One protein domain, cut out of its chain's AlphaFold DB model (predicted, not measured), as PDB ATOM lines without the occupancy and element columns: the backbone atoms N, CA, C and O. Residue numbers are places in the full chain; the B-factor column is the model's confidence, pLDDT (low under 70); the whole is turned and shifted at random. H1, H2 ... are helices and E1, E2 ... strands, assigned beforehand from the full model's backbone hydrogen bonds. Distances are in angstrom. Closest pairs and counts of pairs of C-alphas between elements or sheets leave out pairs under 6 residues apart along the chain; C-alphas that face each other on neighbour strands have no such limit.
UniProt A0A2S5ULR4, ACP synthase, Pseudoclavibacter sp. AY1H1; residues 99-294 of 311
ATOM      1  N   GLY A  99      52.350  -8.823  -6.392       97.94
ATOM      2  CA  GLY A  99      52.161  -7.376  -6.391       97.94
ATOM      3  C   GLY A  99      50.853  -6.991  -5.713       97.94
ATOM      4  O   GLY A  99      49.924  -7.795  -5.629       97.94
ATOM      5  N   LEU A 100      50.774  -5.753  -5.237       98.19
ATOM      6  CA  LEU A 100      49.565  -5.172  -4.663       98.19
ATOM      7  C   LEU A 100      48.966  -4.170  -5.649       98.19
ATOM      8  O   LEU A 100      49.615  -3.186  -6.000       98.19
ATOM      9  N   LEU A 101      47.720  -4.396  -6.056       97.06
ATOM     10  CA  LEU A 101      46.922  -3.403  -6.765       97.06
ATOM     11  C   LEU A 101      45.793  -2.946  -5.845       97.06
ATOM     12  O   LEU A 101      44.946  -3.752  -5.469       97.06
ATOM     13  N   SER A 102      45.774  -1.664  -5.493       94.00
ATOM     14  CA  SER A 102      44.717  -1.084  -4.663       94.00
ATOM     15  C   SER A 102      43.912  -0.081  -5.466       94.00
ATOM     16  O   SER A 102      44.470   0.888  -5.987       94.00
ATOM     17  N   ASP A 103      42.600  -0.257  -5.512       88.19
ATOM     18  CA  ASP A 103      41.718   0.836  -5.882       88.19
ATOM     19  C   ASP A 103      41.787   1.946  -4.825       88.19
ATOM     20  O   ASP A 103      42.062   1.700  -3.643       88.19
ATOM     21  N   ILE A 104      41.618   3.191  -5.263       77.06
ATOM     22  CA  ILE A 104      41.585   4.365  -4.379       77.06
ATOM     23  C   ILE A 104      40.146   4.786  -4.094       77.06
ATOM     24  O   ILE A 104      39.841   5.180  -2.960       77.06
ATOM     25  N   ASP A 105      39.301   4.777  -5.123       65.31
ATOM     26  CA  ASP A 105      37.953   5.335  -5.063       65.31
ATOM     27  C   ASP A 105      37.129   4.473  -4.095       65.31
ATOM     28  O   ASP A 105      37.141   3.265  -4.223       65.31
ATOM     29  N   ASP A 106      36.530   5.065  -3.052       57.84
ATOM     30  CA  ASP A 106      35.737   4.395  -1.993       57.84
ATOM     31  C   ASP A 106      36.434   3.274  -1.161       57.84
ATOM     32  O   ASP A 106      36.004   2.946  -0.047       57.84
ATOM     33  N   THR A 107      37.618   2.818  -1.572       50.09
ATOM     34  CA  THR A 107      38.494   1.881  -0.847       50.09
ATOM     35  C   THR A 107      39.438   2.605   0.123       50.09
ATOM     36  O   THR A 107      39.644   2.170   1.262       50.09
ATOM     37  N   VAL A 108      39.963   3.767  -0.280       45.28
ATOM     38  CA  VAL A 108      40.915   4.583   0.499       45.28
ATOM     39  C   VAL A 108      40.279   5.889   1.007       45.28
ATOM     40  O   VAL A 108      40.778   6.497   1.962       45.28
ATOM     41  N   MET A 109      39.165   6.318   0.403       44.81
ATOM     42  CA  MET A 109      38.535   7.621   0.622       44.81
ATOM     43  C   MET A 109      37.011   7.488   0.725       44.81
ATOM     44  O   MET A 109      36.375   7.070  -0.226       44.81
ATOM     45  N   VAL A 110      36.406   7.901   1.845       40.25
ATOM     46  CA  VAL A 110      34.939   8.001   1.960       40.25
ATOM     47  C   VAL A 110      34.456   9.221   1.173       40.25
ATOM     48  O   VAL A 110      34.676  10.362   1.592       40.25
ATOM     49  N   THR A 111      33.808   9.005   0.030       38.50
ATOM     50  CA  THR A 111      33.292  10.093  -0.810       38.50
ATOM     51  C   THR A 111      31.863  10.454  -0.396       38.50
ATOM     52  O   THR A 111      30.886   9.905  -0.888       38.50
ATOM     53  N   ALA A 112      31.703  11.412   0.518       35.78
ATOM     54  CA  ALA A 112      30.385  11.929   0.902       35.78
ATOM     55  C   ALA A 112      29.852  12.991  -0.082       35.78
ATOM     56  O   ALA A 112      29.483  14.081   0.350       35.78
ATOM     57  N   LEU A 113      29.833  12.727  -1.397       37.62
ATOM     58  CA  LEU A 113      29.294  13.690  -2.369       37.62
ATOM     59  C   LEU A 113      28.202  13.081  -3.272       37.62
ATOM     60  O   LEU A 113      28.490  12.200  -4.078       37.62
ATOM     61  N   PRO A 114      26.957  13.594  -3.213       36.66
ATOM     62  CA  PRO A 114      25.904  13.251  -4.164       36.66
ATOM     63  C   PRO A 114      26.302  13.583  -5.614       36.66
ATOM     64  O   PRO A 114      26.848  14.654  -5.888       36.66
ATOM     65  N   ARG A 115      25.925  12.710  -6.561       39.84
ATOM     66  CA  ARG A 115      26.161  12.824  -8.022       39.84
ATOM     67  C   ARG A 115      26.019  14.231  -8.649       39.84
ATOM     68  O   ARG A 115      26.863  14.562  -9.483       39.84
ATOM     69  N   PRO A 116      25.047  15.098  -8.291       35.50
ATOM     70  CA  PRO A 116      24.962  16.444  -8.875       35.50
ATOM     71  C   PRO A 116      26.123  17.392  -8.505       35.50
ATOM     72  O   PRO A 116      26.261  18.441  -9.127       35.50
ATOM     73  N   MET A 117      26.986  17.043  -7.541       40.75
ATOM     74  CA  MET A 117      28.139  17.859  -7.135       40.75
ATOM     75  C   MET A 117      29.473  17.439  -7.776       40.75
ATOM     76  O   MET A 117      30.504  18.025  -7.453       40.75
ATOM     77  N   LEU A 118      29.480  16.513  -8.745       42.28
ATOM     78  CA  LEU A 118      30.675  16.206  -9.552       42.28
ATOM     79  C   LEU A 118      31.243  17.455 -10.257       42.28
ATOM     80  O   LEU A 118      32.456  17.612 -10.355       42.28
ATOM     81  N   ALA A 119      30.392  18.408 -10.651       44.12
ATOM     82  CA  ALA A 119      30.826  19.703 -11.189       44.12
ATOM     83  C   ALA A 119      31.571  20.574 -10.151       44.12
ATOM     84  O   ALA A 119      32.423  21.386 -10.511       44.12
ATOM     85  N   ALA A 120      31.295  20.373  -8.857       40.47
ATOM     86  CA  ALA A 120      31.977  21.028  -7.745       40.47
ATOM     87  C   ALA A 120      33.262  20.294  -7.311       40.47
ATOM     88  O   ALA A 120      33.945  20.762  -6.401       40.47
ATOM     89  N   TRP A 121      33.650  19.194  -7.967       43.91
ATOM     90  CA  TRP A 121      34.915  18.490  -7.712       43.91
ATOM     91  C   TRP A 121      36.122  19.438  -7.768       43.91
ATOM     92  O   TRP A 121      36.960  19.441  -6.867       43.91
ATOM     93  N   ASN A 122      36.143  20.338  -8.757       43.56
ATOM     94  CA  ASN A 122      37.169  21.376  -8.894       43.56
ATOM     95  C   ASN A 122      37.242  22.320  -7.679       43.56
ATOM     96  O   ASN A 122      38.302  22.869  -7.385       43.56
ATOM     97  N   THR A 123      36.136  22.489  -6.955       40.47
ATOM     98  CA  THR A 123      36.028  23.343  -5.768       40.47
ATOM     99  C   THR A 123      36.348  22.574  -4.478       40.47
ATOM    100  O   THR A 123      37.004  23.117  -3.594       40.47
ATOM    101  N   PHE A 124      35.979  21.290  -4.381       41.44
ATOM    102  CA  PHE A 124      36.194  20.453  -3.187       41.44
ATOM    103  C   PHE A 124      37.595  19.830  -3.083       41.44
ATOM    104  O   PHE A 124      38.017  19.435  -1.996       41.44
ATOM    105  N   VAL A 125      38.379  19.805  -4.167       45.81
ATOM    106  CA  VAL A 125      39.798  19.384  -4.145       45.81
ATOM    107  C   VAL A 125      40.666  20.261  -3.217       45.81
ATOM    108  O   VAL A 125      41.769  19.851  -2.835       45.81
ATOM    109  N   LEU A 126      40.152  21.409  -2.766       42.50
ATOM    110  CA  LEU A 126      40.802  22.283  -1.792       42.50
ATOM    111  C   LEU A 126      40.608  21.861  -0.327       42.50
ATOM    112  O   LEU A 126      41.468  22.206   0.485       42.50
ATOM    113  N   ASP A 127      39.593  21.057   0.013       39.56
ATOM    114  CA  ASP A 127      39.356  20.642   1.401       39.56
ATOM    115  C   ASP A 127      39.848  19.215   1.670       39.56
ATOM    116  O   ASP A 127      39.117  18.235   1.798       39.56
ATOM    117  N   VAL A 128      41.173  19.093   1.753       42.41
ATOM    118  CA  VAL A 128      41.877  17.851   2.121       42.41
ATOM    119  C   VAL A 128      41.531  17.399   3.557       42.41
ATOM    120  O   VAL A 128      41.947  16.320   3.970       42.41
ATOM    121  N   HIS A 129      40.795  18.207   4.326       38.12
ATOM    122  CA  HIS A 129      40.468  17.965   5.731       38.12
ATOM    123  C   HIS A 129      39.185  17.160   5.968       38.12
ATOM    124  O   HIS A 129      39.000  16.682   7.081       38.12
ATOM    125  N   ALA A 130      38.359  16.925   4.944       39.12
ATOM    126  CA  ALA A 130      37.165  16.078   5.055       39.12
ATOM    127  C   ALA A 130      37.416  14.588   4.735       39.12
ATOM    128  O   ALA A 130      36.485  13.789   4.746       39.12
ATOM    129  N   ARG A 131      38.659  14.195   4.417       54.00
ATOM    130  CA  ARG A 131      38.994  12.826   3.996       54.00
ATOM    131  C   ARG A 131      39.483  12.004   5.187       54.00
ATOM    132  O   ARG A 131      40.623  12.179   5.615       54.00
ATOM    133  N   THR A 132      38.648  11.103   5.692       61.12
ATOM    134  CA  THR A 132      39.057  10.126   6.711       61.12
ATOM    135  C   THR A 132      39.593   8.873   6.013       61.12
ATOM    136  O   THR A 132      38.901   8.342   5.144       61.12
ATOM    137  N   PRO A 133      40.818   8.410   6.330       71.12
ATOM    138  CA  PRO A 133      41.335   7.159   5.788       71.12
ATOM    139  C   PRO A 133      40.483   5.985   6.267       71.12
ATOM    140  O   PRO A 133      40.068   5.950   7.428       71.12
ATOM    141  N   THR A 134      40.284   4.994   5.403       75.50
ATOM    142  CA  THR A 134      39.680   3.727   5.814       75.50
ATOM    143  C   THR A 134      40.505   3.090   6.937       75.50
ATOM    144  O   THR A 134      41.718   2.898   6.763       75.50
ATOM    145  N   PRO A 135      39.891   2.743   8.082       83.69
ATOM    146  CA  PRO A 135      40.603   2.124   9.192       83.69
ATOM    147  C   PRO A 135      41.392   0.878   8.762       83.69
ATOM    148  O   PRO A 135      40.887  -0.003   8.071       83.69
ATOM    149  N   GLY A 136      42.663   0.809   9.159       88.00
ATOM    150  CA  GLY A 136      43.506  -0.381   8.999       88.00
ATOM    151  C   GLY A 136      44.012  -0.696   7.586       88.00
ATOM    152  O   GLY A 136      44.816  -1.612   7.452       88.00
ATOM    153  N   MET A 137      43.618   0.032   6.536       91.25
ATOM    154  CA  MET A 137      43.995  -0.315   5.150       91.25
ATOM    155  C   MET A 137      45.477  -0.087   4.822       91.25
ATOM    156  O   MET A 137      46.091  -0.891   4.117       91.25
ATOM    157  N   SER A 138      46.094   0.960   5.374       92.38
ATOM    158  CA  SER A 138      47.546   1.154   5.253       92.38
ATOM    159  C   SER A 138      48.321   0.055   5.984       92.38
ATOM    160  O   SER A 138      49.319  -0.446   5.470       92.38
ATOM    161  N   VAL A 139      47.813  -0.397   7.136       93.94
ATOM    162  CA  VAL A 139      48.380  -1.519   7.897       93.94
ATOM    163  C   VAL A 139      48.245  -2.833   7.124       93.94
ATOM    164  O   VAL A 139      49.212  -3.585   7.053       93.94
ATOM    165  N   LEU A 140      47.089  -3.094   6.503       95.44
ATOM    166  CA  LEU A 140      46.893  -4.232   5.601       95.44
ATOM    167  C   LEU A 140      47.926  -4.219   4.469       95.44
ATOM    168  O   LEU A 140      48.589  -5.228   4.236       95.44
ATOM    169  N   SER A 141      48.087  -3.071   3.807       95.69
ATOM    170  CA  SER A 141      49.034  -2.903   2.701       95.69
ATOM    171  C   SER A 141      50.468  -3.201   3.150       95.69
ATOM    172  O   SER A 141      51.154  -4.009   2.533       95.69
ATOM    173  N   GLU A 142      50.913  -2.634   4.275       95.69
ATOM    174  CA  GLU A 142      52.244  -2.918   4.834       95.69
ATOM    175  C   GLU A 142      52.417  -4.392   5.237       95.69
ATOM    176  O   GLU A 142      53.499  -4.958   5.059       95.69
ATOM    177  N   ARG A 143      51.363  -5.047   5.737       95.94
ATOM    178  CA  ARG A 143      51.393  -6.474   6.089       95.94
ATOM    179  C   ARG A 143      51.545  -7.356   4.848       95.94
ATOM    180  O   ARG A 143      52.328  -8.304   4.880       95.94
ATOM    181  N   ILE A 144      50.855  -7.017   3.756       97.06
ATOM    182  CA  ILE A 144      51.027  -7.666   2.448       97.06
ATOM    183  C   ILE A 144      52.474  -7.504   1.981       97.06
ATOM    184  O   ILE A 144      53.153  -8.500   1.748       97.06
ATOM    185  N   LEU A 145      52.980  -6.271   1.931       96.38
ATOM    186  CA  LEU A 145      54.342  -5.986   1.474       96.38
ATOM    187  C   LEU A 145      55.385  -6.744   2.297       96.38
ATOM    188  O   LEU A 145      56.285  -7.362   1.743       96.38
ATOM    189  N   THR A 146      55.246  -6.748   3.622       96.31
ATOM    190  CA  THR A 146      56.156  -7.481   4.515       96.31
ATOM    191  C   THR A 146      56.158  -8.982   4.230       96.31
ATOM    192  O   THR A 146      57.210  -9.608   4.306       96.31
ATOM    193  N   SER A 147      55.009  -9.548   3.858       96.38
ATOM    194  CA  SER A 147      54.863 -10.984   3.590       96.38
ATOM    195  C   SER A 147      55.463 -11.412   2.248       96.38
ATOM    196  O   SER A 147      55.870 -12.561   2.111       96.38
ATOM    197  N   PHE A 148      55.543 -10.498   1.274       96.00
ATOM    198  CA  PHE A 148      55.982 -10.791  -0.099       96.00
ATOM    199  C   PHE A 148      57.269 -10.062  -0.517       96.00
ATOM    200  O   PHE A 148      57.582  -9.999  -1.704       96.00
ATOM    201  N   GLY A 149      58.018  -9.520   0.447       94.75
ATOM    202  CA  GLY A 149      59.236  -8.746   0.208       94.75
ATOM    203  C   GLY A 149      58.946  -7.249   0.185       94.75
ATOM    204  O   GLY A 149      58.611  -6.673  -0.849       94.75
ATOM    205  N   ARG A 150      59.094  -6.585   1.341       93.00
ATOM    206  CA  ARG A 150      58.633  -5.197   1.544       93.00
ATOM    207  C   ARG A 150      59.246  -4.190   0.571       93.00
ATOM    208  O   ARG A 150      58.595  -3.220   0.199       93.00
ATOM    209  N   SER A 151      60.504  -4.402   0.201       91.31
ATOM    210  CA  SER A 151      61.247  -3.514  -0.698       91.31
ATOM    211  C   SER A 151      61.120  -3.901  -2.177       91.31
ATOM    212  O   SER A 151      61.602  -3.154  -3.023       91.31
ATOM    213  N   GLU A 152      60.498  -5.043  -2.478       93.31
ATOM    214  CA  GLU A 152      60.480  -5.684  -3.804       93.31
ATOM    215  C   GLU A 152      59.061  -5.803  -4.374       93.31
ATOM    216  O   GLU A 152      58.876  -5.746  -5.587       93.31
ATOM    217  N   THR A 153      58.050  -5.896  -3.507       96.75
ATOM    218  CA  THR A 153      56.639  -5.992  -3.893       96.75
ATOM    219  C   THR A 153      56.174  -4.685  -4.544       96.75
ATOM    220  O   THR A 153      56.099  -3.663  -3.853       96.75
ATOM    221  N   PRO A 154      55.812  -4.681  -5.843       97.06
ATOM    222  CA  PRO A 154      55.249  -3.498  -6.475       97.06
ATOM    223  C   PRO A 154      53.879  -3.174  -5.888       97.06
ATOM    224  O   PRO A 154      53.040  -4.057  -5.695       97.06
ATOM    225  N   VAL A 155      53.643  -1.884  -5.666       97.25
ATOM    226  CA  VAL A 155      52.331  -1.345  -5.301       97.25
ATOM    227  C   VAL A 155      51.858  -0.445  -6.414       97.25
ATOM    228  O   VAL A 155      52.560   0.490  -6.781       97.25
ATOM    229  N   VAL A 156      50.667  -0.699  -6.928       96.62
ATOM    230  CA  VAL A 156      50.028   0.137  -7.938       96.62
ATOM    231  C   VAL A 156      48.687   0.588  -7.389       96.62
ATOM    232  O   VAL A 156      47.940  -0.208  -6.822       96.62
ATOM    233  N   TYR A 157      48.379   1.869  -7.557       93.94
ATOM    234  CA  TYR A 157      47.072   2.398  -7.215       93.94
ATOM    235  C   TYR A 157      46.279   2.706  -8.474       93.94
ATOM    236  O   TYR A 157      46.808   3.331  -9.392       93.94
ATOM    237  N   LEU A 158      45.013   2.314  -8.498       90.31
ATOM    238  CA  LEU A 158      44.097   2.556  -9.608       90.31
ATOM    239  C   LEU A 158      42.991   3.521  -9.156       90.31
ATOM    240  O   LEU A 158      42.549   3.464  -8.014       90.31
ATOM    241  N   SER A 159      42.602   4.468 -10.011       83.94
ATOM    242  CA  SER A 159      41.494   5.392  -9.738       83.94
ATOM    243  C   SER A 159      40.891   5.917 -11.036       83.94
ATOM    244  O   SER A 159      41.575   6.181 -12.025       83.94
ATOM    245  N   THR A 160      39.583   6.132 -11.014       78.12
ATOM    246  CA  THR A 160      38.829   6.822 -12.069       78.12
ATOM    247  C   THR A 160      38.988   8.349 -12.011       78.12
ATOM    248  O   THR A 160      38.542   9.073 -12.911       78.12
ATOM    249  N   GLY A 161      39.654   8.855 -10.969       74.25
ATOM    250  CA  GLY A 161      39.953  10.264 -10.784       74.25
ATOM    251  C   GLY A 161      40.863  10.831 -11.886       74.25
ATOM    252  O   GLY A 161      41.730  10.130 -12.412       74.25
ATOM    253  N   PRO A 162      40.695  12.114 -12.247       74.00
ATOM    254  CA  PRO A 162      41.513  12.767 -13.264       74.00
ATOM    255  C   PRO A 162      42.984  12.975 -12.867       74.00
ATOM    256  O   PRO A 162      43.298  13.251 -11.711       74.00
ATOM    257  N   TRP A 163      43.904  12.961 -13.838       74.38
ATOM    258  CA  TRP A 163      45.342  13.205 -13.608       74.38
ATOM    259  C   TRP A 163      45.670  14.505 -12.854       74.38
ATOM    260  O   TRP A 163      46.661  14.574 -12.123       74.38
ATOM    261  N   ASN A 164      44.824  15.533 -12.955       71.06
ATOM    262  CA  ASN A 164      44.995  16.788 -12.215       71.06
ATOM    263  C   ASN A 164      44.906  16.616 -10.680       71.06
ATOM    264  O   ASN A 164      45.412  17.471  -9.948       71.06
ATOM    265  N   VAL A 165      44.316  15.525 -10.169       74.00
ATOM    266  CA  VAL A 165      44.258  15.238  -8.726       74.00
ATOM    267  C   VAL A 165      45.444  14.428  -8.206       74.00
ATOM    268  O   VAL A 165      45.582  14.306  -6.984       74.00
ATOM    269  N   ALA A 166      46.346  13.952  -9.074       81.06
ATOM    270  CA  ALA A 166      47.492  13.125  -8.682       81.06
ATOM    271  C   ALA A 166      48.319  13.724  -7.524       81.06
ATOM    272  O   ALA A 166      48.560  13.019  -6.539       81.06
ATOM    273  N   PRO A 167      48.689  15.028  -7.528       81.56
ATOM    274  CA  PRO A 167      49.459  15.610  -6.425       81.56
ATOM    275  C   PRO A 167      48.684  15.653  -5.103       81.56
ATOM    276  O   PRO A 167      49.270  15.680  -4.019       81.56
ATOM    277  N   THR A 168      47.354  15.705  -5.158       77.94
ATOM    278  CA  THR A 168      46.506  15.664  -3.963       77.94
ATOM    279  C   THR A 168      46.381  14.249  -3.421       77.94
ATOM    280  O   THR A 168      46.546  14.075  -2.213       77.94
ATOM    281  N   LEU A 169      46.176  13.260  -4.292       82.25
ATOM    282  CA  LEU A 169      46.130  11.847  -3.918       82.25
ATOM    283  C   LEU A 169      47.466  11.376  -3.337       82.25
ATOM    284  O   LEU A 169      47.490  10.858  -2.225       82.25
ATOM    285  N   ALA A 170      48.591  11.675  -3.991       85.12
ATOM    286  CA  ALA A 170      49.920  11.310  -3.494       85.12
ATOM    287  C   ALA A 170      50.204  11.881  -2.090       85.12
ATOM    288  O   ALA A 170      50.723  11.190  -1.213       85.12
ATOM    289  N   ARG A 171      49.808  13.139  -1.829       83.88
ATOM    290  CA  ARG A 171      49.919  13.738  -0.486       83.88
ATOM    291  C   ARG A 171      49.012  13.056   0.531       83.88
ATOM    292  O   ARG A 171      49.392  12.980   1.695       83.88
ATOM    293  N   PHE A 172      47.812  12.645   0.130       82.94
ATOM    294  CA  PHE A 172      46.888  11.938   1.008       82.94
ATOM    295  C   PHE A 172      47.439  10.560   1.386       82.94
ATOM    296  O   PHE A 172      47.546  10.273   2.575       82.94
ATOM    297  N   LEU A 173      47.868   9.762   0.403       88.12
ATOM    298  CA  LEU A 173      48.473   8.446   0.621       88.12
ATOM    299  C   LEU A 173      49.684   8.546   1.557       88.12
ATOM    300  O   LEU A 173      49.718   7.891   2.597       88.12
ATOM    301  N   GLY A 174      50.614   9.463   1.268       89.12
ATOM    302  CA  GLY A 174      51.805   9.658   2.098       89.12
ATOM    303  C   GLY A 174      51.500  10.124   3.527       89.12
ATOM    304  O   GLY A 174      52.156   9.690   4.469       89.12
ATOM    305  N   ARG A 175      50.487  10.981   3.731       87.00
ATOM    306  CA  ARG A 175      50.070  11.417   5.082       87.00
ATOM    307  C   ARG A 175      49.425  10.302   5.898       87.00
ATOM    308  O   ARG A 175      49.502  10.356   7.120       87.00
ATOM    309  N   ASN A 176      48.800   9.335   5.233       86.38
ATOM    310  CA  ASN A 176      48.120   8.205   5.861       86.38
ATOM    311  C   ASN A 176      48.960   6.917   5.837       86.38
ATOM    312  O   ASN A 176      48.430   5.840   6.101       86.38
ATOM    313  N   LEU A 177      50.266   7.040   5.562       91.69
ATOM    314  CA  LEU A 177      51.246   5.951   5.611       91.69
ATOM    315  C   LEU A 177      50.931   4.787   4.662       91.69
ATOM    316  O   LEU A 177      51.256   3.642   4.954       91.69
ATOM    317  N   TYR A 178      50.298   5.076   3.528       93.50
ATOM    318  CA  TYR A 178      50.189   4.097   2.456       93.50
ATOM    319  C   TYR A 178      51.554   3.906   1.775       93.50
ATOM    320  O   TYR A 178      52.294   4.889   1.626       93.50
ATOM    321  N   PRO A 179      51.887   2.680   1.328       94.00
ATOM    322  CA  PRO A 179      53.108   2.428   0.573       94.00
ATOM    323  C   PRO A 179      53.217   3.316  -0.669       94.00
ATOM    324  O   PRO A 179      52.217   3.644  -1.311       94.00
ATOM    325  N   ALA A 180      54.436   3.699  -1.042       92.56
ATOM    326  CA  ALA A 180      54.657   4.441  -2.277       92.56
ATOM    327  C   ALA A 180      54.393   3.546  -3.500       92.56
ATOM    328  O   ALA A 180      54.816   2.395  -3.526       92.56
ATOM    329  N   GLY A 181      53.735   4.094  -4.520       92.94
ATOM    330  CA  GLY A 181      53.428   3.386  -5.760       92.94
ATOM    331  C   GLY A 181      52.914   4.337  -6.845       92.94
ATOM    332  O   GLY A 181      52.445   5.432  -6.510       92.94
ATOM    333  N   PRO A 182      53.028   3.978  -8.136       92.44
ATOM    334  CA  PRO A 182      52.407   4.726  -9.222       92.44
ATOM    335  C   PRO A 182      50.889   4.842  -9.055       92.44
ATOM    336  O   PRO A 182      50.223   3.937  -8.553       92.44
ATOM    337  N   LEU A 183      50.357   5.973  -9.522       89.94
ATOM    338  CA  LEU A 183      48.926   6.234  -9.630       89.94
ATOM    339  C   LEU A 183      48.514   6.056 -11.094       89.94
ATOM    340  O   LEU A 183      48.947   6.827 -11.950       89.94
ATOM    341  N   LEU A 184      47.677   5.066 -11.372       89.31
ATOM    342  CA  LEU A 184      47.005   4.896 -12.653       89.31
ATOM    343  C   LEU A 184      45.688   5.666 -12.584       89.31
ATOM    344  O   LEU A 184      44.737   5.238 -11.931       89.31
ATOM    345  N   LEU A 185      45.694   6.852 -13.193       82.94
ATOM    346  CA  LEU A 185      44.588   7.805 -13.180       82.94
ATOM    347  C   LEU A 185      44.002   7.975 -14.572       82.94
ATOM    348  O   LEU A 185      44.661   7.751 -15.594       82.94
ATOM    349  N   THR A 186      42.768   8.458 -14.621       72.75
ATOM    350  CA  THR A 186      42.097   8.715 -15.890       72.75
ATOM    351  C   THR A 186      42.570  10.040 -16.485       72.75
ATOM    352  O   THR A 186      42.655  11.069 -15.815       72.75
ATOM    353  N   ASP A 187      42.862  10.037 -17.781       66.12
ATOM    354  CA  ASP A 187      43.036  11.270 -18.541       66.12
ATOM    355  C   ASP A 187      41.657  11.807 -18.944       66.12
ATOM    356  O   ASP A 187      40.968  11.252 -19.805       66.12
ATOM    357  N   TRP A 188      41.230  12.854 -18.239       53.62
ATOM    358  CA  TRP A 188      40.019  13.600 -18.548       53.62
ATOM    359  C   TRP A 188      40.398  14.781 -19.440       53.62
ATOM    360  O   TRP A 188      40.852  15.819 -18.961       53.62
ATOM    361  N   GLY A 189      40.171  14.636 -20.741       44.22
ATOM    362  CA  GLY A 189      40.322  15.714 -21.710       44.22
ATOM    363  C   GLY A 189      39.347  15.538 -22.873       44.22
ATOM    364  O   GLY A 189      39.076  14.398 -23.258       44.22
ATOM    365  N   PRO A 190      38.803  16.627 -23.451       37.97
ATOM    366  CA  PRO A 190      38.009  16.541 -24.670       37.97
ATOM    367  C   PRO A 190      38.907  16.031 -25.805       37.97
ATOM    368  O   PRO A 190      39.699  16.777 -26.387       37.97
ATOM    369  N   THR A 191      38.806  14.738 -26.101       42.62
ATOM    370  CA  THR A 191      39.309  14.170 -27.353       42.62
ATOM    371  C   THR A 191      38.247  14.405 -28.427       42.62
ATOM    372  O   THR A 191      37.058  14.356 -28.102       42.62
ATOM    373  N   PRO A 192      38.627  14.687 -29.690       40.84
ATOM    374  CA  PRO A 192      37.668  14.923 -30.775       40.84
ATOM    375  C   PRO A 192      36.643  13.791 -30.948       40.84
ATOM    376  O   PRO A 192      35.557  14.027 -31.467       40.84
ATOM    377  N   ASP A 193      36.968  12.594 -30.450       40.88
ATOM    378  CA  ASP A 193      36.242  11.366 -30.756       40.88
ATOM    379  C   ASP A 193      35.422  10.820 -29.574       40.88
ATOM    380  O   ASP A 193      34.558   9.966 -29.776       40.88
ATOM    381  N   ARG A 194      35.662  11.273 -28.330       43.81
ATOM    382  CA  ARG A 194      34.992  10.728 -27.132       43.81
ATOM    383  C   ARG A 194      34.836  11.773 -26.027       43.81
ATOM    384  O   ARG A 194      35.797  12.176 -25.380       43.81
ATOM    385  N   ILE A 195      33.588  12.168 -25.770       39.62
ATOM    386  CA  ILE A 195      33.224  13.175 -24.757       39.62
ATOM    387  C   ILE A 195      33.326  12.614 -23.319       39.62
ATOM    388  O   ILE A 195      33.410  13.386 -22.371       39.62
ATOM    389  N   PHE A 196      33.428  11.292 -23.130       44.25
ATOM    390  CA  PHE A 196      33.633  10.671 -21.816       44.25
ATOM    391  C   PHE A 196      34.491   9.404 -21.948       44.25
ATOM    392  O   PHE A 196      34.156   8.520 -22.736       44.25
ATOM    393  N   ARG A 197      35.582   9.285 -21.173       53.59
ATOM    394  CA  ARG A 197      36.186   7.971 -20.897       53.59
ATOM    395  C   ARG A 197      35.375   7.336 -19.776       53.59
ATOM    396  O   ARG A 197      35.219   7.932 -18.714       53.59
ATOM    397  N   SER A 198      34.836   6.149 -20.023       65.50
ATOM    398  CA  SER A 198      34.173   5.378 -18.977       65.50
ATOM    399  C   SER A 198      35.217   4.981 -17.927       65.50
ATOM    400  O   SER A 198      36.214   4.343 -18.264       65.50
ATOM    401  N   GLY A 199      35.009   5.352 -16.659       70.50
ATOM    402  CA  GLY A 199      35.891   4.935 -15.558       70.50
ATOM    403  C   GLY A 199      36.032   3.408 -15.473       70.50
ATOM    404  O   GLY A 199      37.105   2.899 -15.157       70.50
ATOM    405  N   LEU A 200      34.985   2.680 -15.878       76.06
ATOM    406  CA  LEU A 200      35.000   1.226 -16.028       76.06
ATOM    407  C   LEU A 200      36.013   0.771 -17.091       76.06
ATOM    408  O   LEU A 200      36.873  -0.058 -16.805       76.06
ATOM    409  N   GLU A 201      35.957   1.340 -18.300       81.25
ATOM    410  CA  GLU A 201      36.908   1.019 -19.378       81.25
ATOM    411  C   GLU A 201      38.349   1.349 -18.970       81.25
ATOM    412  O   GLU A 201      39.278   0.606 -19.293       81.25
ATOM    413  N   HIS A 202      38.548   2.438 -18.220       82.69
ATOM    414  CA  HIS A 202      39.853   2.792 -17.673       82.69
ATOM    415  C   HIS A 202      40.378   1.722 -16.705       82.69
ATOM    416  O   HIS A 202      41.513   1.271 -16.863       82.69
ATOM    417  N   LYS A 203      39.565   1.270 -15.740       87.62
ATOM    418  CA  LYS A 203      39.971   0.215 -14.799       87.62
ATOM    419  C   LYS A 203      40.282  -1.102 -15.522       87.62
ATOM    420  O   LYS A 203      41.347  -1.678 -15.314       87.62
ATOM    421  N   VAL A 204      39.401  -1.532 -16.429       91.19
ATOM    422  CA  VAL A 204      39.567  -2.776 -17.203       91.19
ATOM    423  C   VAL A 204      40.831  -2.736 -18.068       91.19
ATOM    424  O   VAL A 204      41.634  -3.666 -18.032       91.19
ATOM    425  N   SER A 205      41.050  -1.644 -18.807       90.25
ATOM    426  CA  SER A 205      42.221  -1.516 -19.685       90.25
ATOM    427  C   SER A 205      43.547  -1.478 -18.922       90.25
ATOM    428  O   SER A 205      44.525  -2.054 -19.398       90.25
ATOM    429  N   ASN A 206      43.590  -0.864 -17.734       92.31
ATOM    430  CA  ASN A 206      44.788  -0.863 -16.891       92.31
ATOM    431  C   ASN A 206      45.072  -2.229 -16.269       92.31
ATOM    432  O   ASN A 206      46.225  -2.646 -16.252       92.31
ATOM    433  N   LEU A 207      44.048  -2.956 -15.818       94.62
ATOM    434  CA  LEU A 207      44.217  -4.335 -15.356       94.62
ATOM    435  C   LEU A 207      44.805  -5.226 -16.460       94.62
ATOM    436  O   LEU A 207      45.780  -5.941 -16.236       94.62
ATOM    437  N   ASP A 208      44.281  -5.113 -17.682       94.50
ATOM    438  CA  ASP A 208      44.807  -5.850 -18.834       94.50
ATOM    439  C   ASP A 208      46.215  -5.415 -19.236       94.50
ATOM    440  O   ASP A 208      47.016  -6.238 -19.681       94.50
ATOM    441  N   ARG A 209      46.538  -4.127 -19.087       93.00
ATOM    442  CA  ARG A 209      47.897  -3.614 -19.275       93.00
ATOM    443  C   ARG A 209      48.849  -4.242 -18.262       93.00
ATOM    444  O   ARG A 209      49.859  -4.794 -18.681       93.00
ATOM    445  N   LEU A 210      48.506  -4.233 -16.975       95.12
ATOM    446  CA  LEU A 210      49.335  -4.819 -15.918       95.12
ATOM    447  C   LEU A 210      49.540  -6.324 -16.116       95.12
ATOM    448  O   LEU A 210      50.654  -6.804 -15.939       95.12
ATOM    449  N   ALA A 211      48.514  -7.061 -16.549       95.62
ATOM    450  CA  ALA A 211      48.643  -8.487 -16.866       95.62
ATOM    451  C   ALA A 211      49.612  -8.767 -18.030       95.62
ATOM    452  O   ALA A 211      50.256  -9.818 -18.051       95.62
ATOM    453  N   ARG A 212      49.710  -7.847 -19.002       94.81
ATOM    454  CA  ARG A 212      50.652  -7.942 -20.131       94.81
ATOM    455  C   ARG A 212      52.061  -7.477 -19.771       94.81
ATOM    456  O   ARG A 212      53.018  -8.099 -20.211       94.81
ATOM    457  N   GLU A 213      52.182  -6.379 -19.029       92.62
ATOM    458  CA  GLU A 213      53.469  -5.761 -18.678       92.62
ATOM    459  C   GLU A 213      54.180  -6.492 -17.534       92.62
ATOM    460  O   GLU A 213      55.406  -6.489 -17.484       92.62
ATOM    461  N   PHE A 214      53.429  -7.166 -16.659       95.31
ATOM    462  CA  PHE A 214      53.956  -7.942 -15.537       95.31
ATOM    463  C   PHE A 214      53.460  -9.397 -15.592       95.31
ATOM    464  O   PHE A 214      52.684  -9.827 -14.733       95.31
ATOM    465  N   PRO A 215      53.891 -10.180 -16.601       95.44
ATOM    466  CA  PRO A 215      53.401 -11.536 -16.827       95.44
ATOM    467  C   PRO A 215      53.868 -12.547 -15.773       95.44
ATOM    468  O   PRO A 215      53.405 -13.678 -15.796       95.44
ATOM    469  N   ASP A 216      54.750 -12.194 -14.844       96.19
ATOM    470  CA  ASP A 216      55.172 -13.094 -13.759       96.19
ATOM    471  C   ASP A 216      54.574 -12.704 -12.402       96.19
ATOM    472  O   ASP A 216      54.764 -13.406 -11.407       96.19
ATOM    473  N   ILE A 217      53.804 -11.611 -12.358       98.00
ATOM    474  CA  ILE A 217      53.184 -11.102 -11.139       98.00
ATOM    475  C   ILE A 217      51.750 -11.615 -11.005       98.00
ATOM    476  O   ILE A 217      50.908 -11.440 -11.889       98.00
ATOM    477  N   LYS A 218      51.459 -12.200  -9.841       97.81
ATOM    478  CA  LYS A 218      50.106 -12.435  -9.343       97.81
ATOM    479  C   LYS A 218      49.702 -11.286  -8.430       97.81
ATOM    480  O   LYS A 218      50.354 -11.015  -7.421       97.81
ATOM    481  N   TRP A 219      48.618 -10.612  -8.776       98.19
ATOM    482  CA  TRP A 219      48.152  -9.438  -8.055       98.19
ATOM    483  C   TRP A 219      47.230  -9.822  -6.900       98.19
ATOM    484  O   TRP A 219      46.306 -10.619  -7.064       98.19
ATOM    485  N   ILE A 220      47.462  -9.228  -5.732       98.12
ATOM    486  CA  ILE A 220      46.443  -9.099  -4.693       98.12
ATOM    487  C   ILE A 220      45.658  -7.834  -5.025       98.12
ATOM    488  O   ILE A 220      46.227  -6.739  -5.026       98.12
ATOM    489  N   LEU A 221      44.378  -7.999  -5.350       96.88
ATOM    490  CA  LEU A 221      43.492  -6.901  -5.733       96.88
ATOM    491  C   LEU A 221      42.722  -6.435  -4.502       96.88
ATOM    492  O   LEU A 221      42.081  -7.247  -3.834       96.88
ATOM    493  N   VAL A 222      42.785  -5.144  -4.203       95.38
ATOM    494  CA  VAL A 222      42.093  -4.529  -3.071       95.38
ATOM    495  C   VAL A 222      41.133  -3.469  -3.598       95.38
ATOM    496  O   VAL A 222      41.586  -2.522  -4.230       95.38
ATOM    497  N   GLY A 223      39.838  -3.625  -3.330       91.19
ATOM    498  CA  GLY A 223      38.773  -2.715  -3.783       91.19
ATOM    499  C   GLY A 223      37.602  -2.667  -2.798       91.19
ATOM    500  O   GLY A 223      37.760  -3.090  -1.649       91.19
ATOM    501  N   ASP A 224      36.423  -2.213  -3.232       83.50
ATOM    502  CA  ASP A 224      35.205  -2.129  -2.401       83.50
ATOM    503  C   ASP A 224      33.927  -2.710  -3.050       83.50
ATOM    504  O   ASP A 224      33.903  -3.083  -4.221       83.50
ATOM    505  N   ASP A 225      32.859  -2.861  -2.256       74.25
ATOM    506  CA  ASP A 225      31.554  -3.404  -2.682       74.25
ATOM    507  C   ASP A 225      30.500  -2.334  -3.052       74.25
ATOM    508  O   ASP A 225      29.330  -2.662  -3.293       74.25
ATOM    509  N   GLY A 226      30.888  -1.055  -3.087       61.09
ATOM    510  CA  GLY A 226      30.021   0.074  -3.432       61.09
ATOM    511  C   GLY A 226      29.958   0.392  -4.920       61.09
ATOM    512  O   GLY A 226      28.975   0.968  -5.383       61.09
ATOM    513  N   GLN A 227      30.993   0.025  -5.679       66.31
ATOM    514  CA  GLN A 227      31.062   0.289  -7.116       66.31
ATOM    515  C   GLN A 227      31.118  -1.001  -7.955       66.31
ATOM    516  O   GLN A 227      30.443  -1.994  -7.686       66.31
ATOM    517  N   HIS A 228      31.889  -0.959  -9.044       75.25
ATOM    518  CA  HIS A 228      32.042  -2.035 -10.011       75.25
ATOM    519  C   HIS A 228      33.240  -2.943  -9.709       75.25
ATOM    520  O   HIS A 228      33.475  -3.861 -10.487       75.25
ATOM    521  N   ASP A 229      33.994  -2.728  -8.626       82.56
ATOM    522  CA  ASP A 229      35.241  -3.464  -8.360       82.56
ATOM    523  C   ASP A 229      35.030  -4.974  -8.293       82.56
ATOM    524  O   ASP A 229      35.762  -5.718  -8.938       82.56
ATOM    525  N   GLU A 230      33.977  -5.444  -7.618       85.44
ATOM    526  CA  GLU A 230      33.661  -6.878  -7.586       85.44
ATOM    527  C   GLU A 230      33.409  -7.448  -8.988       85.44
ATOM    528  O   GLU A 230      33.867  -8.543  -9.313       85.44
ATOM    529  N   GLN A 231      32.706  -6.706  -9.845       85.81
ATOM    530  CA  GLN A 231      32.469  -7.131 -11.222       85.81
ATOM    531  C   GLN A 231      33.767  -7.099 -12.040       85.81
ATOM    532  O   GLN A 231      34.098  -8.081 -12.700       85.81
ATOM    533  N   ILE A 232      34.516  -5.998 -11.969       89.31
ATOM    534  CA  ILE A 232      35.759  -5.779 -12.714       89.31
ATOM    535  C   ILE A 232      36.790  -6.846 -12.349       89.31
ATOM    536  O   ILE A 232      37.395  -7.447 -13.236       89.31
ATOM    537  N   TYR A 233      36.990  -7.103 -11.056       92.19
ATOM    538  CA  TYR A 233      37.947  -8.095 -10.584       92.19
ATOM    539  C   TYR A 233      37.487  -9.521 -10.889       92.19
ATOM    540  O   TYR A 233      38.320 -10.356 -11.241       92.19
ATOM    541  N   GLY A 234      36.181  -9.802 -10.837       90.12
ATOM    542  CA  GLY A 234      35.613 -11.086 -11.260       90.12
ATOM    543  C   GLY A 234      35.842 -11.374 -12.744       90.12
ATOM    544  O   GLY A 234      36.370 -12.429 -13.108       90.12
ATOM    545  N   GLU A 235      35.534 -10.409 -13.608       91.00
ATOM    546  CA  GLU A 235      35.768 -10.510 -15.050       91.00
ATOM    547  C   GLU A 235      37.262 -10.577 -15.386       91.00
ATOM    548  O   GLU A 235      37.669 -11.348 -16.255       91.00
ATOM    549  N   PHE A 236      38.099  -9.796 -14.697       93.00
ATOM    550  CA  PHE A 236      39.549  -9.838 -14.865       93.00
ATOM    551  C   PHE A 236      40.127 -11.197 -14.466       93.00
ATOM    552  O   PHE A 236      40.853 -11.795 -15.255       93.00
ATOM    553  N   THR A 237      39.739 -11.731 -13.307       92.38
ATOM    554  CA  THR A 237      40.164 -13.062 -12.843       92.38
ATOM    555  C   THR A 237      39.702 -14.158 -13.796       92.38
ATOM    556  O   THR A 237      40.442 -15.097 -14.058       92.38
ATOM    557  N   SER A 238      38.503 -14.032 -14.370       89.94
ATOM    558  CA  SER A 238      37.994 -15.006 -15.344       89.94
ATOM    559  C   SER A 238      38.815 -15.021 -16.635       89.94
ATOM    560  O   SER A 238      39.007 -16.076 -17.234       89.94
ATOM    561  N   ARG A 239      39.306 -13.854 -17.071       92.06
ATOM    562  CA  ARG A 239      40.141 -13.715 -18.276       92.06
ATOM    563  C   ARG A 239      41.615 -14.030 -18.015       92.06
ATOM    564  O   ARG A 239      42.300 -14.474 -18.929       92.06
ATOM    565  N   HIS A 240      42.085 -13.817 -16.787       93.12
ATOM    566  CA  HIS A 240      43.484 -13.955 -16.376       93.12
ATOM    567  C   HIS A 240      43.617 -14.697 -15.031       93.12
ATOM    568  O   HIS A 240      44.122 -14.125 -14.060       93.12
ATOM    569  N   PRO A 241      43.187 -15.969 -14.940       89.56
ATOM    570  CA  PRO A 241      43.133 -16.694 -13.665       89.56
ATOM    571  C   PRO A 241      44.509 -16.846 -13.005       89.56
ATOM    572  O   PRO A 241      44.623 -16.792 -11.784       89.56
ATOM    573  N   ASP A 242      45.577 -16.933 -13.802       92.19
ATOM    574  CA  ASP A 242      46.954 -17.059 -13.310       92.19
ATOM    575  C   ASP A 242      47.596 -15.726 -12.894       92.19
ATOM    576  O   ASP A 242      48.758 -15.707 -12.482       92.19
ATOM    577  N   ARG A 243      46.869 -14.604 -13.010       95.94
ATOM    578  CA  ARG A 243      47.360 -13.245 -12.705       95.94
ATOM    579  C   ARG A 243      46.826 -12.674 -11.405       95.94
ATOM    580  O   ARG A 243      47.206 -11.565 -11.038       95.94
ATOM    581  N   VAL A 244      45.981 -13.409 -10.692       96.50
ATOM    582  CA  VAL A 244      45.383 -12.950  -9.439       96.50
ATOM    583  C   VAL A 244      45.702 -13.952  -8.342       96.50
ATOM    584  O   VAL A 244      45.516 -15.153  -8.512       96.50
ATOM    585  N   LEU A 245      46.230 -13.462  -7.222       97.00
ATOM    586  CA  LEU A 245      46.529 -14.286  -6.053       97.00
ATOM    587  C   LEU A 245      45.341 -14.329  -5.089       97.00
ATOM    588  O   LEU A 245      44.999 -15.387  -4.571       97.00
ATOM    589  N   ALA A 246      44.726 -13.172  -4.845       96.81
ATOM    590  CA  ALA A 246      43.571 -13.021  -3.973       96.81
ATOM    591  C   ALA A 246      42.838 -11.714  -4.282       96.81
ATOM    592  O   ALA A 246      43.433 -10.763  -4.796       96.81
ATOM    593  N   ILE A 247      41.560 -11.662  -3.915       95.44
ATOM    594  CA  ILE A 247      40.736 -10.457  -3.995       95.44
ATOM    595  C   ILE A 247      40.250 -10.100  -2.591       95.44
ATOM    596  O   ILE A 247      39.657 -10.926  -1.901       95.44
ATOM    597  N   ALA A 248      40.498  -8.864  -2.170       94.88
ATOM    598  CA  ALA A 248      40.082  -8.322  -0.889       94.88
ATOM    599  C   ALA A 248      39.137  -7.138  -1.106       94.88
ATOM    600  O   ALA A 248      39.541  -6.088  -1.600       94.88
ATOM    601  N   ILE A 249      37.872  -7.316  -0.732       91.62
ATOM    602  CA  ILE A 249      36.819  -6.326  -0.945       91.62
ATOM    603  C   ILE A 249      36.410  -5.710   0.387       91.62
ATOM    604  O   ILE A 249      35.906  -6.386   1.292       91.62
ATOM    605  N   ARG A 250      36.592  -4.399   0.500       89.50
ATOM    606  CA  ARG A 250      36.068  -3.613   1.604       89.50
ATOM    607  C   ARG A 250      34.541  -3.583   1.535       89.50
ATOM    608  O   ARG A 250      33.969  -3.205   0.520       89.50
ATOM    609  N   GLN A 251      33.890  -3.922   2.642       85.25
ATOM    610  CA  GLN A 251      32.439  -3.832   2.764       85.25
ATOM    611  C   GLN A 251      32.021  -2.464   3.294       85.25
ATOM    612  O   GLN A 251      32.242  -2.142   4.465       85.25
ATOM    613  N   LEU A 252      31.386  -1.667   2.446       75.75
ATOM    614  CA  LEU A 252      30.846  -0.369   2.810       75.75
ATOM    615  C   LEU A 252      29.640  -0.530   3.744       75.75
ATOM    616  O   LEU A 252      28.773  -1.401   3.567       75.75
ATOM    617  N   SER A 253      29.545   0.346   4.746       72.38
ATOM    618  CA  SER A 253      28.330   0.482   5.555       72.38
ATOM    619  C   SER A 253      27.137   0.870   4.676       72.38
ATOM    620  O   SER A 253      27.302   1.404   3.583       72.38
ATOM    621  N   THR A 254      25.907   0.658   5.149       69.69
ATOM    622  CA  THR A 254      24.701   1.031   4.386       69.69
ATOM    623  C   THR A 254      24.707   2.510   3.977       69.69
ATOM    624  O   THR A 254      24.320   2.839   2.861       69.69
ATOM    625  N   SER A 255      25.187   3.399   4.852       64.44
ATOM    626  CA  SER A 255      25.347   4.827   4.559       64.44
ATOM    627  C   SER A 255      26.391   5.101   3.478       64.44
ATOM    628  O   SER A 255      26.147   5.917   2.596       64.44
ATOM    629  N   GLU A 256      27.534   4.416   3.518       64.88
ATOM    630  CA  GLU A 256      28.591   4.562   2.511       64.88
ATOM    631  C   GLU A 256      28.166   3.973   1.165       64.88
ATOM    632  O   GLU A 256      28.353   4.614   0.140       64.88
ATOM    633  N   ALA A 257      27.509   2.812   1.156       59.09
ATOM    634  CA  ALA A 257      27.023   2.179  -0.065       59.09
ATOM    635  C   ALA A 257      25.991   3.054  -0.792       59.09
ATOM    636  O   ALA A 257      26.020   3.166  -2.012       59.09
ATOM    637  N   VAL A 258      25.095   3.728  -0.059       59.41
ATOM    638  CA  VAL A 258      24.160   4.696  -0.661       59.41
ATOM    639  C   VAL A 258      24.906   5.875  -1.298       59.41
ATOM    640  O   VAL A 258      24.501   6.340  -2.363       59.41
ATOM    641  N   LEU A 259      26.003   6.336  -0.688       57.47
ATOM    642  CA  LEU A 259      26.838   7.414  -1.230       57.47
ATOM    643  C   LEU A 259      27.651   6.966  -2.458       57.47
ATOM    644  O   LEU A 259      27.752   7.731  -3.415       57.47
ATOM    645  N   ALA A 260      28.146   5.726  -2.463       55.22
ATOM    646  CA  ALA A 260      28.906   5.123  -3.563       55.22
ATOM    647  C   ALA A 260      28.035   4.736  -4.781       55.22
ATOM    648  O   ALA A 260      28.544   4.531  -5.881       55.22
ATOM    649  N   GLY A 261      26.704   4.715  -4.632       54.12
ATOM    650  CA  GLY A 261      25.763   4.461  -5.733       54.12
ATOM    651  C   GLY A 261      24.973   3.150  -5.647       54.12
ATOM    652  O   GLY A 261      24.298   2.804  -6.617       54.12
ATOM    653  N   GLY A 262      24.994   2.474  -4.497       55.06
ATOM    654  CA  GLY A 262      24.279   1.230  -4.198       55.06
ATOM    655  C   GLY A 262      25.229   0.057  -3.935       55.06
ATOM    656  O   GLY A 262      26.432   0.187  -4.087       55.06
ATOM    657  N   ARG A 263      24.698  -1.104  -3.531       56.97
ATOM    658  CA  ARG A 263      25.471  -2.360  -3.504       56.97
ATOM    659  C   ARG A 263      25.229  -3.126  -4.796       56.97
ATOM    660  O   ARG A 263      24.073  -3.406  -5.123       56.97
ATOM    661  N   ALA A 264      26.291  -3.506  -5.499       54.25
ATOM    662  CA  ALA A 264      26.179  -4.467  -6.588       54.25
ATOM    663  C   ALA A 264      25.967  -5.881  -6.011       54.25
ATOM    664  O   ALA A 264      26.582  -6.275  -5.024       54.25
ATOM    665  N   ALA A 265      25.056  -6.663  -6.594       50.88
ATOM    666  CA  ALA A 265      24.801  -8.033  -6.152       50.88
ATOM    667  C   ALA A 265      25.940  -8.963  -6.618       50.88
ATOM    668  O   ALA A 265      25.935  -9.455  -7.742       50.88
ATOM    669  N   SER A 266      26.914  -9.225  -5.750       54.12
ATOM    670  CA  SER A 266      28.156  -9.949  -6.071       54.12
ATOM    671  C   SER A 266      28.207 -11.412  -5.636       54.12
ATOM    672  O   SER A 266      29.238 -12.077  -5.756       54.12
ATOM    673  N   ALA A 267      27.085 -11.971  -5.176       54.69
ATOM    674  CA  ALA A 267      27.016 -13.362  -4.725       54.69
ATOM    675  C   ALA A 267      27.427 -14.390  -5.804       54.69
ATOM    676  O   ALA A 267      27.752 -15.527  -5.462       54.69
ATOM    677  N   HIS A 268      27.422 -14.002  -7.086       60.75
ATOM    678  CA  HIS A 268      27.791 -14.871  -8.202       60.75
ATOM    679  C   HIS A 268      29.288 -15.217  -8.232       60.75
ATOM    680  O   HIS A 268      29.626 -16.393  -8.347       60.75
ATOM    681  N   TRP A 269      30.178 -14.231  -8.059       64.81
ATOM    682  CA  TRP A 269      31.628 -14.450  -8.158       64.81
ATOM    683  C   TRP A 269      32.179 -15.269  -6.986       64.81
ATOM    684  O   TRP A 269      33.057 -16.107  -7.170       64.81
ATOM    685  N   ARG A 270      31.587 -15.118  -5.795       64.62
ATOM    686  CA  ARG A 270      32.037 -15.777  -4.556       64.62
ATOM    687  C   ARG A 270      31.995 -17.301  -4.603       64.62
ATOM    688  O   ARG A 270      32.832 -17.950  -3.991       64.62
ATOM    689  N   LYS A 271      30.983 -17.883  -5.253       60.12
ATOM    690  CA  LYS A 271      30.704 -19.324  -5.122       60.12
ATOM    691  C   LYS A 271      31.620 -20.214  -5.960       60.12
ATOM    692  O   LYS A 271      31.759 -21.381  -5.619       60.12
ATOM    693  N   ASN A 272      32.229 -19.677  -7.018       62.56
ATOM    694  CA  ASN A 272      32.965 -20.466  -8.012       62.56
ATOM    695  C   ASN A 272      34.358 -19.897  -8.333       62.56
ATOM    696  O   ASN A 272      34.963 -20.302  -9.324       62.56
ATOM    697  N   ALA A 273      34.864 -18.937  -7.553       68.88
ATOM    698  CA  ALA A 273      36.168 -18.348  -7.825       68.88
ATOM    699  C   ALA A 273      37.303 -19.339  -7.492       68.88
ATOM    700  O   ALA A 273      37.320 -19.894  -6.394       68.88
ATOM    701  N   PRO A 274      38.285 -19.534  -8.394       79.88
ATOM    702  CA  PRO A 274      39.431 -20.423  -8.165       79.88
ATOM    703  C   PRO A 274      40.473 -19.840  -7.193       79.88
ATOM    704  O   PRO A 274      41.473 -20.487  -6.897       79.88
ATOM    705  N   ILE A 275      40.252 -18.615  -6.717       90.38
ATOM    706  CA  ILE A 275      41.142 -17.864  -5.831       90.38
ATOM    707  C   ILE A 275      40.372 -17.392  -4.593       90.38
ATOM    708  O   ILE A 275      39.149 -17.245  -4.661       90.38
ATOM    709  N   PRO A 276      41.051 -17.096  -3.474       92.62
ATOM    710  CA  PRO A 276      40.389 -16.555  -2.297       92.62
ATOM    711  C   PRO A 276      39.789 -15.168  -2.543       92.62
ATOM    712  O   PRO A 276      40.472 -14.251  -3.005       92.62
ATOM    713  N   TRP A 277      38.517 -15.019  -2.173       92.81
ATOM    714  CA  TRP A 277      37.826 -13.735  -2.060       92.81
ATOM    715  C   TRP A 277      37.504 -13.477  -0.595       92.81
ATOM    716  O   TRP A 277      36.842 -14.296   0.046       92.81
ATOM    717  N   VAL A 278      37.953 -12.341  -0.074       92.75
ATOM    718  CA  VAL A 278      37.761 -11.960   1.328       92.75
ATOM    719  C   VAL A 278      37.028 -10.631   1.441       92.75
ATOM    720  O   VAL A 278      37.137  -9.768   0.570       92.75
ATOM    721  N   TYR A 279      36.279 -10.473   2.529       91.88
ATOM    722  CA  TYR A 279      35.314  -9.396   2.707       91.88
ATOM    723  C   TYR A 279      35.294  -8.886   4.133       91.88
ATOM    724  O   TYR A 279      34.904  -9.612   5.042       91.88
ATOM    725  N   ALA A 280      35.637  -7.625   4.352       90.75
ATOM    726  CA  ALA A 280      35.527  -7.028   5.677       90.75
ATOM    727  C   ALA A 280      35.354  -5.511   5.585       90.75
ATOM    728  O   ALA A 280      35.743  -4.914   4.584       90.75
ATOM    729  N   PRO A 281      34.799  -4.853   6.614       88.25
ATOM    730  CA  PRO A 281      34.603  -3.403   6.590       88.25
ATOM    731  C   PRO A 281      35.908  -2.593   6.692       88.25
ATOM    732  O   PRO A 281      35.922  -1.403   6.365       88.25
ATOM    733  N   ASP A 282      36.997  -3.216   7.148       88.75
ATOM    734  CA  ASP A 282      38.272  -2.565   7.435       88.75
ATOM    735  C   ASP A 282      39.480  -3.462   7.118       88.75
ATOM    736  O   ASP A 282      39.365  -4.669   6.879       88.75
ATOM    737  N   GLY A 283      40.672  -2.861   7.136       91.19
ATOM    738  CA  GLY A 283      41.904  -3.575   6.810       91.19
ATOM    739  C   GLY A 283      42.293  -4.656   7.822       91.19
ATOM    740  O   GLY A 283      42.996  -5.595   7.452       91.19
ATOM    741  N   ALA A 284      41.828  -4.583   9.074       93.00
ATOM    742  CA  ALA A 284      42.123  -5.606  10.078       93.00
ATOM    743  C   ALA A 284      41.331  -6.892   9.803       93.00
ATOM    744  O   ALA A 284      41.898  -7.988   9.830       93.00
ATOM    745  N   GLY A 285      40.045  -6.765   9.474       94.00
ATOM    746  CA  GLY A 285      39.210  -7.888   9.066       94.00
ATOM    747  C   GLY A 285      39.675  -8.515   7.751       94.00
ATOM    748  O   GLY A 285      39.741  -9.741   7.658       94.00
ATOM    749  N   LEU A 286      40.084  -7.696   6.772       95.31
ATOM    750  CA  LEU A 286      40.662  -8.196   5.517       95.31
ATOM    751  C   LEU A 286      41.971  -8.952   5.776       95.31
ATOM    752  O   LEU A 286      42.155 -10.056   5.270       95.31
ATOM    753  N   ALA A 287      42.856  -8.409   6.618       95.75
ATOM    754  CA  ALA A 287      44.111  -9.064   6.977       95.75
ATOM    755  C   ALA A 287      43.881 -10.413   7.673       95.75
ATOM    756  O   ALA A 287      44.602 -11.369   7.391       95.75
ATOM    757  N   LYS A 288      42.879 -10.498   8.559       95.31
ATOM    758  CA  LYS A 288      42.486 -11.746   9.221       95.31
ATOM    759  C   LYS A 288      42.020 -12.790   8.207       95.31
ATOM    760  O   LYS A 288      42.524 -13.906   8.224       95.31
ATOM    761  N   GLN A 289      41.117 -12.427   7.300       95.38
ATOM    762  CA  GLN A 289      40.594 -13.374   6.314       95.38
ATOM    763  C   GLN A 289      41.642 -13.800   5.283       95.38
ATOM    764  O   GLN A 289      41.664 -14.960   4.888       95.38
ATOM    765  N   LEU A 290      42.556 -12.910   4.879       96.56
ATOM    766  CA  LEU A 290      43.698 -13.300   4.043       96.56
ATOM    767  C   LEU A 290      44.633 -14.274   4.773       96.56
ATOM    768  O   LEU A 290      45.205 -15.153   4.134       96.56
ATOM    769  N   THR A 291      44.791 -14.139   6.094       96.44
ATOM    770  CA  THR A 291      45.517 -15.127   6.902       96.44
ATOM    771  C   THR A 291      44.776 -16.467   6.944       96.44
ATOM    772  O   THR A 291      45.387 -17.499   6.693       96.44
ATOM    773  N   GLU A 292      43.461 -16.467   7.183       95.00
ATOM    774  CA  GLU A 292      42.629 -17.686   7.179       95.00
ATOM    775  C   GLU A 292      42.624 -18.392   5.813       95.00
ATOM    776  O   GLU A 292      42.603 -19.619   5.746       95.00
ATOM    777  N   ALA A 293      42.708 -17.626   4.724       93.94
ATOM    778  CA  ALA A 293      42.832 -18.132   3.361       93.94
ATOM    779  C   ALA A 293      44.252 -18.610   2.990       93.94
ATOM    780  O   ALA A 293      44.473 -19.028   1.855       93.94
ATOM    781  N   GLY A 294      45.224 -18.519   3.905       95.06
ATOM    782  CA  GLY A 294      46.612 -18.934   3.674       95.06
ATOM    783  C   GLY A 294      47.429 -17.993   2.781       95.06
ATOM    784  O   GLY A 294      48.507 -18.370   2.333       95.06
TER     785      GLY A 294
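This is residues 99 to 294 of the 311 residues of the protein "ACP synthase" of Pseudoclavibacter sp. AY1H1 (UniProt A0A2S5ULR4). A strongly twisted sheet of six parallel strands is the middle of three layers, with H2, H3 and H8 over one face and H4 and H5 over the other. H1, H6 and H7 lie off the sheet, and residues 190 to 195 of the link from E3 to H4 stick out. The 196 printed residues include eight named helices and six named strands, in the order E1 H1 H2 E2 H3 E3 H4 E4 H5 E5 H6 H7 E6 H8; the sheet order is E3 E2 E1 E4 E5 E6, and the class is mixed. The whole is compact, with a radius of gyration of the C-alphas of 16.2 A and spans of 44 by 37 by 36 A.

The sheet runs from edge strand E3, residues 183 to 186, through E2, 155 to 162, E1, 99 to 103, E4, 218 to 224, and E5, 244 to 250, to edge strand E6, 277 to 280. Within hydrogen-bond range are N 184 and O 157 of E3 and E2 at 2.8 A, N 156 and O 100 of E2 and E1 at 2.9 A, N 103 and O 222 of E1 and E4 at 2.8 A, N 248 and O 221 of E4 and E5 at 2.8 A, and N 278 and O 247 of E5 and E6 at 2.9 A. E2 bends by 61 degrees at residue 159. On one face are H2, residues 137 to 148, H3, 163 to 175, and H8, 283 to 292. H2 and H8 touch, closest at the C-alphas of Met 137 and Gly 283, 4.2 A. On the opposite face H4, residues 199 to 213, is over E2 at a height over the sheet of 7.8 A, and H5, 229 to 239, is over E4 and E5 at 9.7 A. H4 and H5 touch at the C-alphas of Val 204 and Ile 232, 6.6 A, at a steep tilt of 38 degrees, the same way. H1, residues 115 to 124, H6, 254 to 260, and H7, 267 to 270, are not on the sheet. Every O i to N i+4 pair is within hydrogen-bond range in H2, H4, H5, H6 and H8; H3 has 7 of 9, H1 has 2 of 6 beside 5 of 7 O i to N i+3 pairs, and H7 is too short for an i+4 pair.

E1 begins at C-alpha 99, (52.161, -7.376, -6.391). H4 is 20.8 A long, E2 19.5 A, and H3 and E4 19.4 A each. H8 ends at C-alpha 292, (42.629, -17.686, 7.179).

The C-alphas of Pro 192 and Glu 292, the two farthest apart, are 50.3 A apart. The printed part has no cut. The links E1 to H1, H1 to H2 and E3 to H4 are long. The mean pLDDT of the printed part is 77.3; residues 105 to 132, 187 to 198, 226 to 227 and 254 to 273 are under 70.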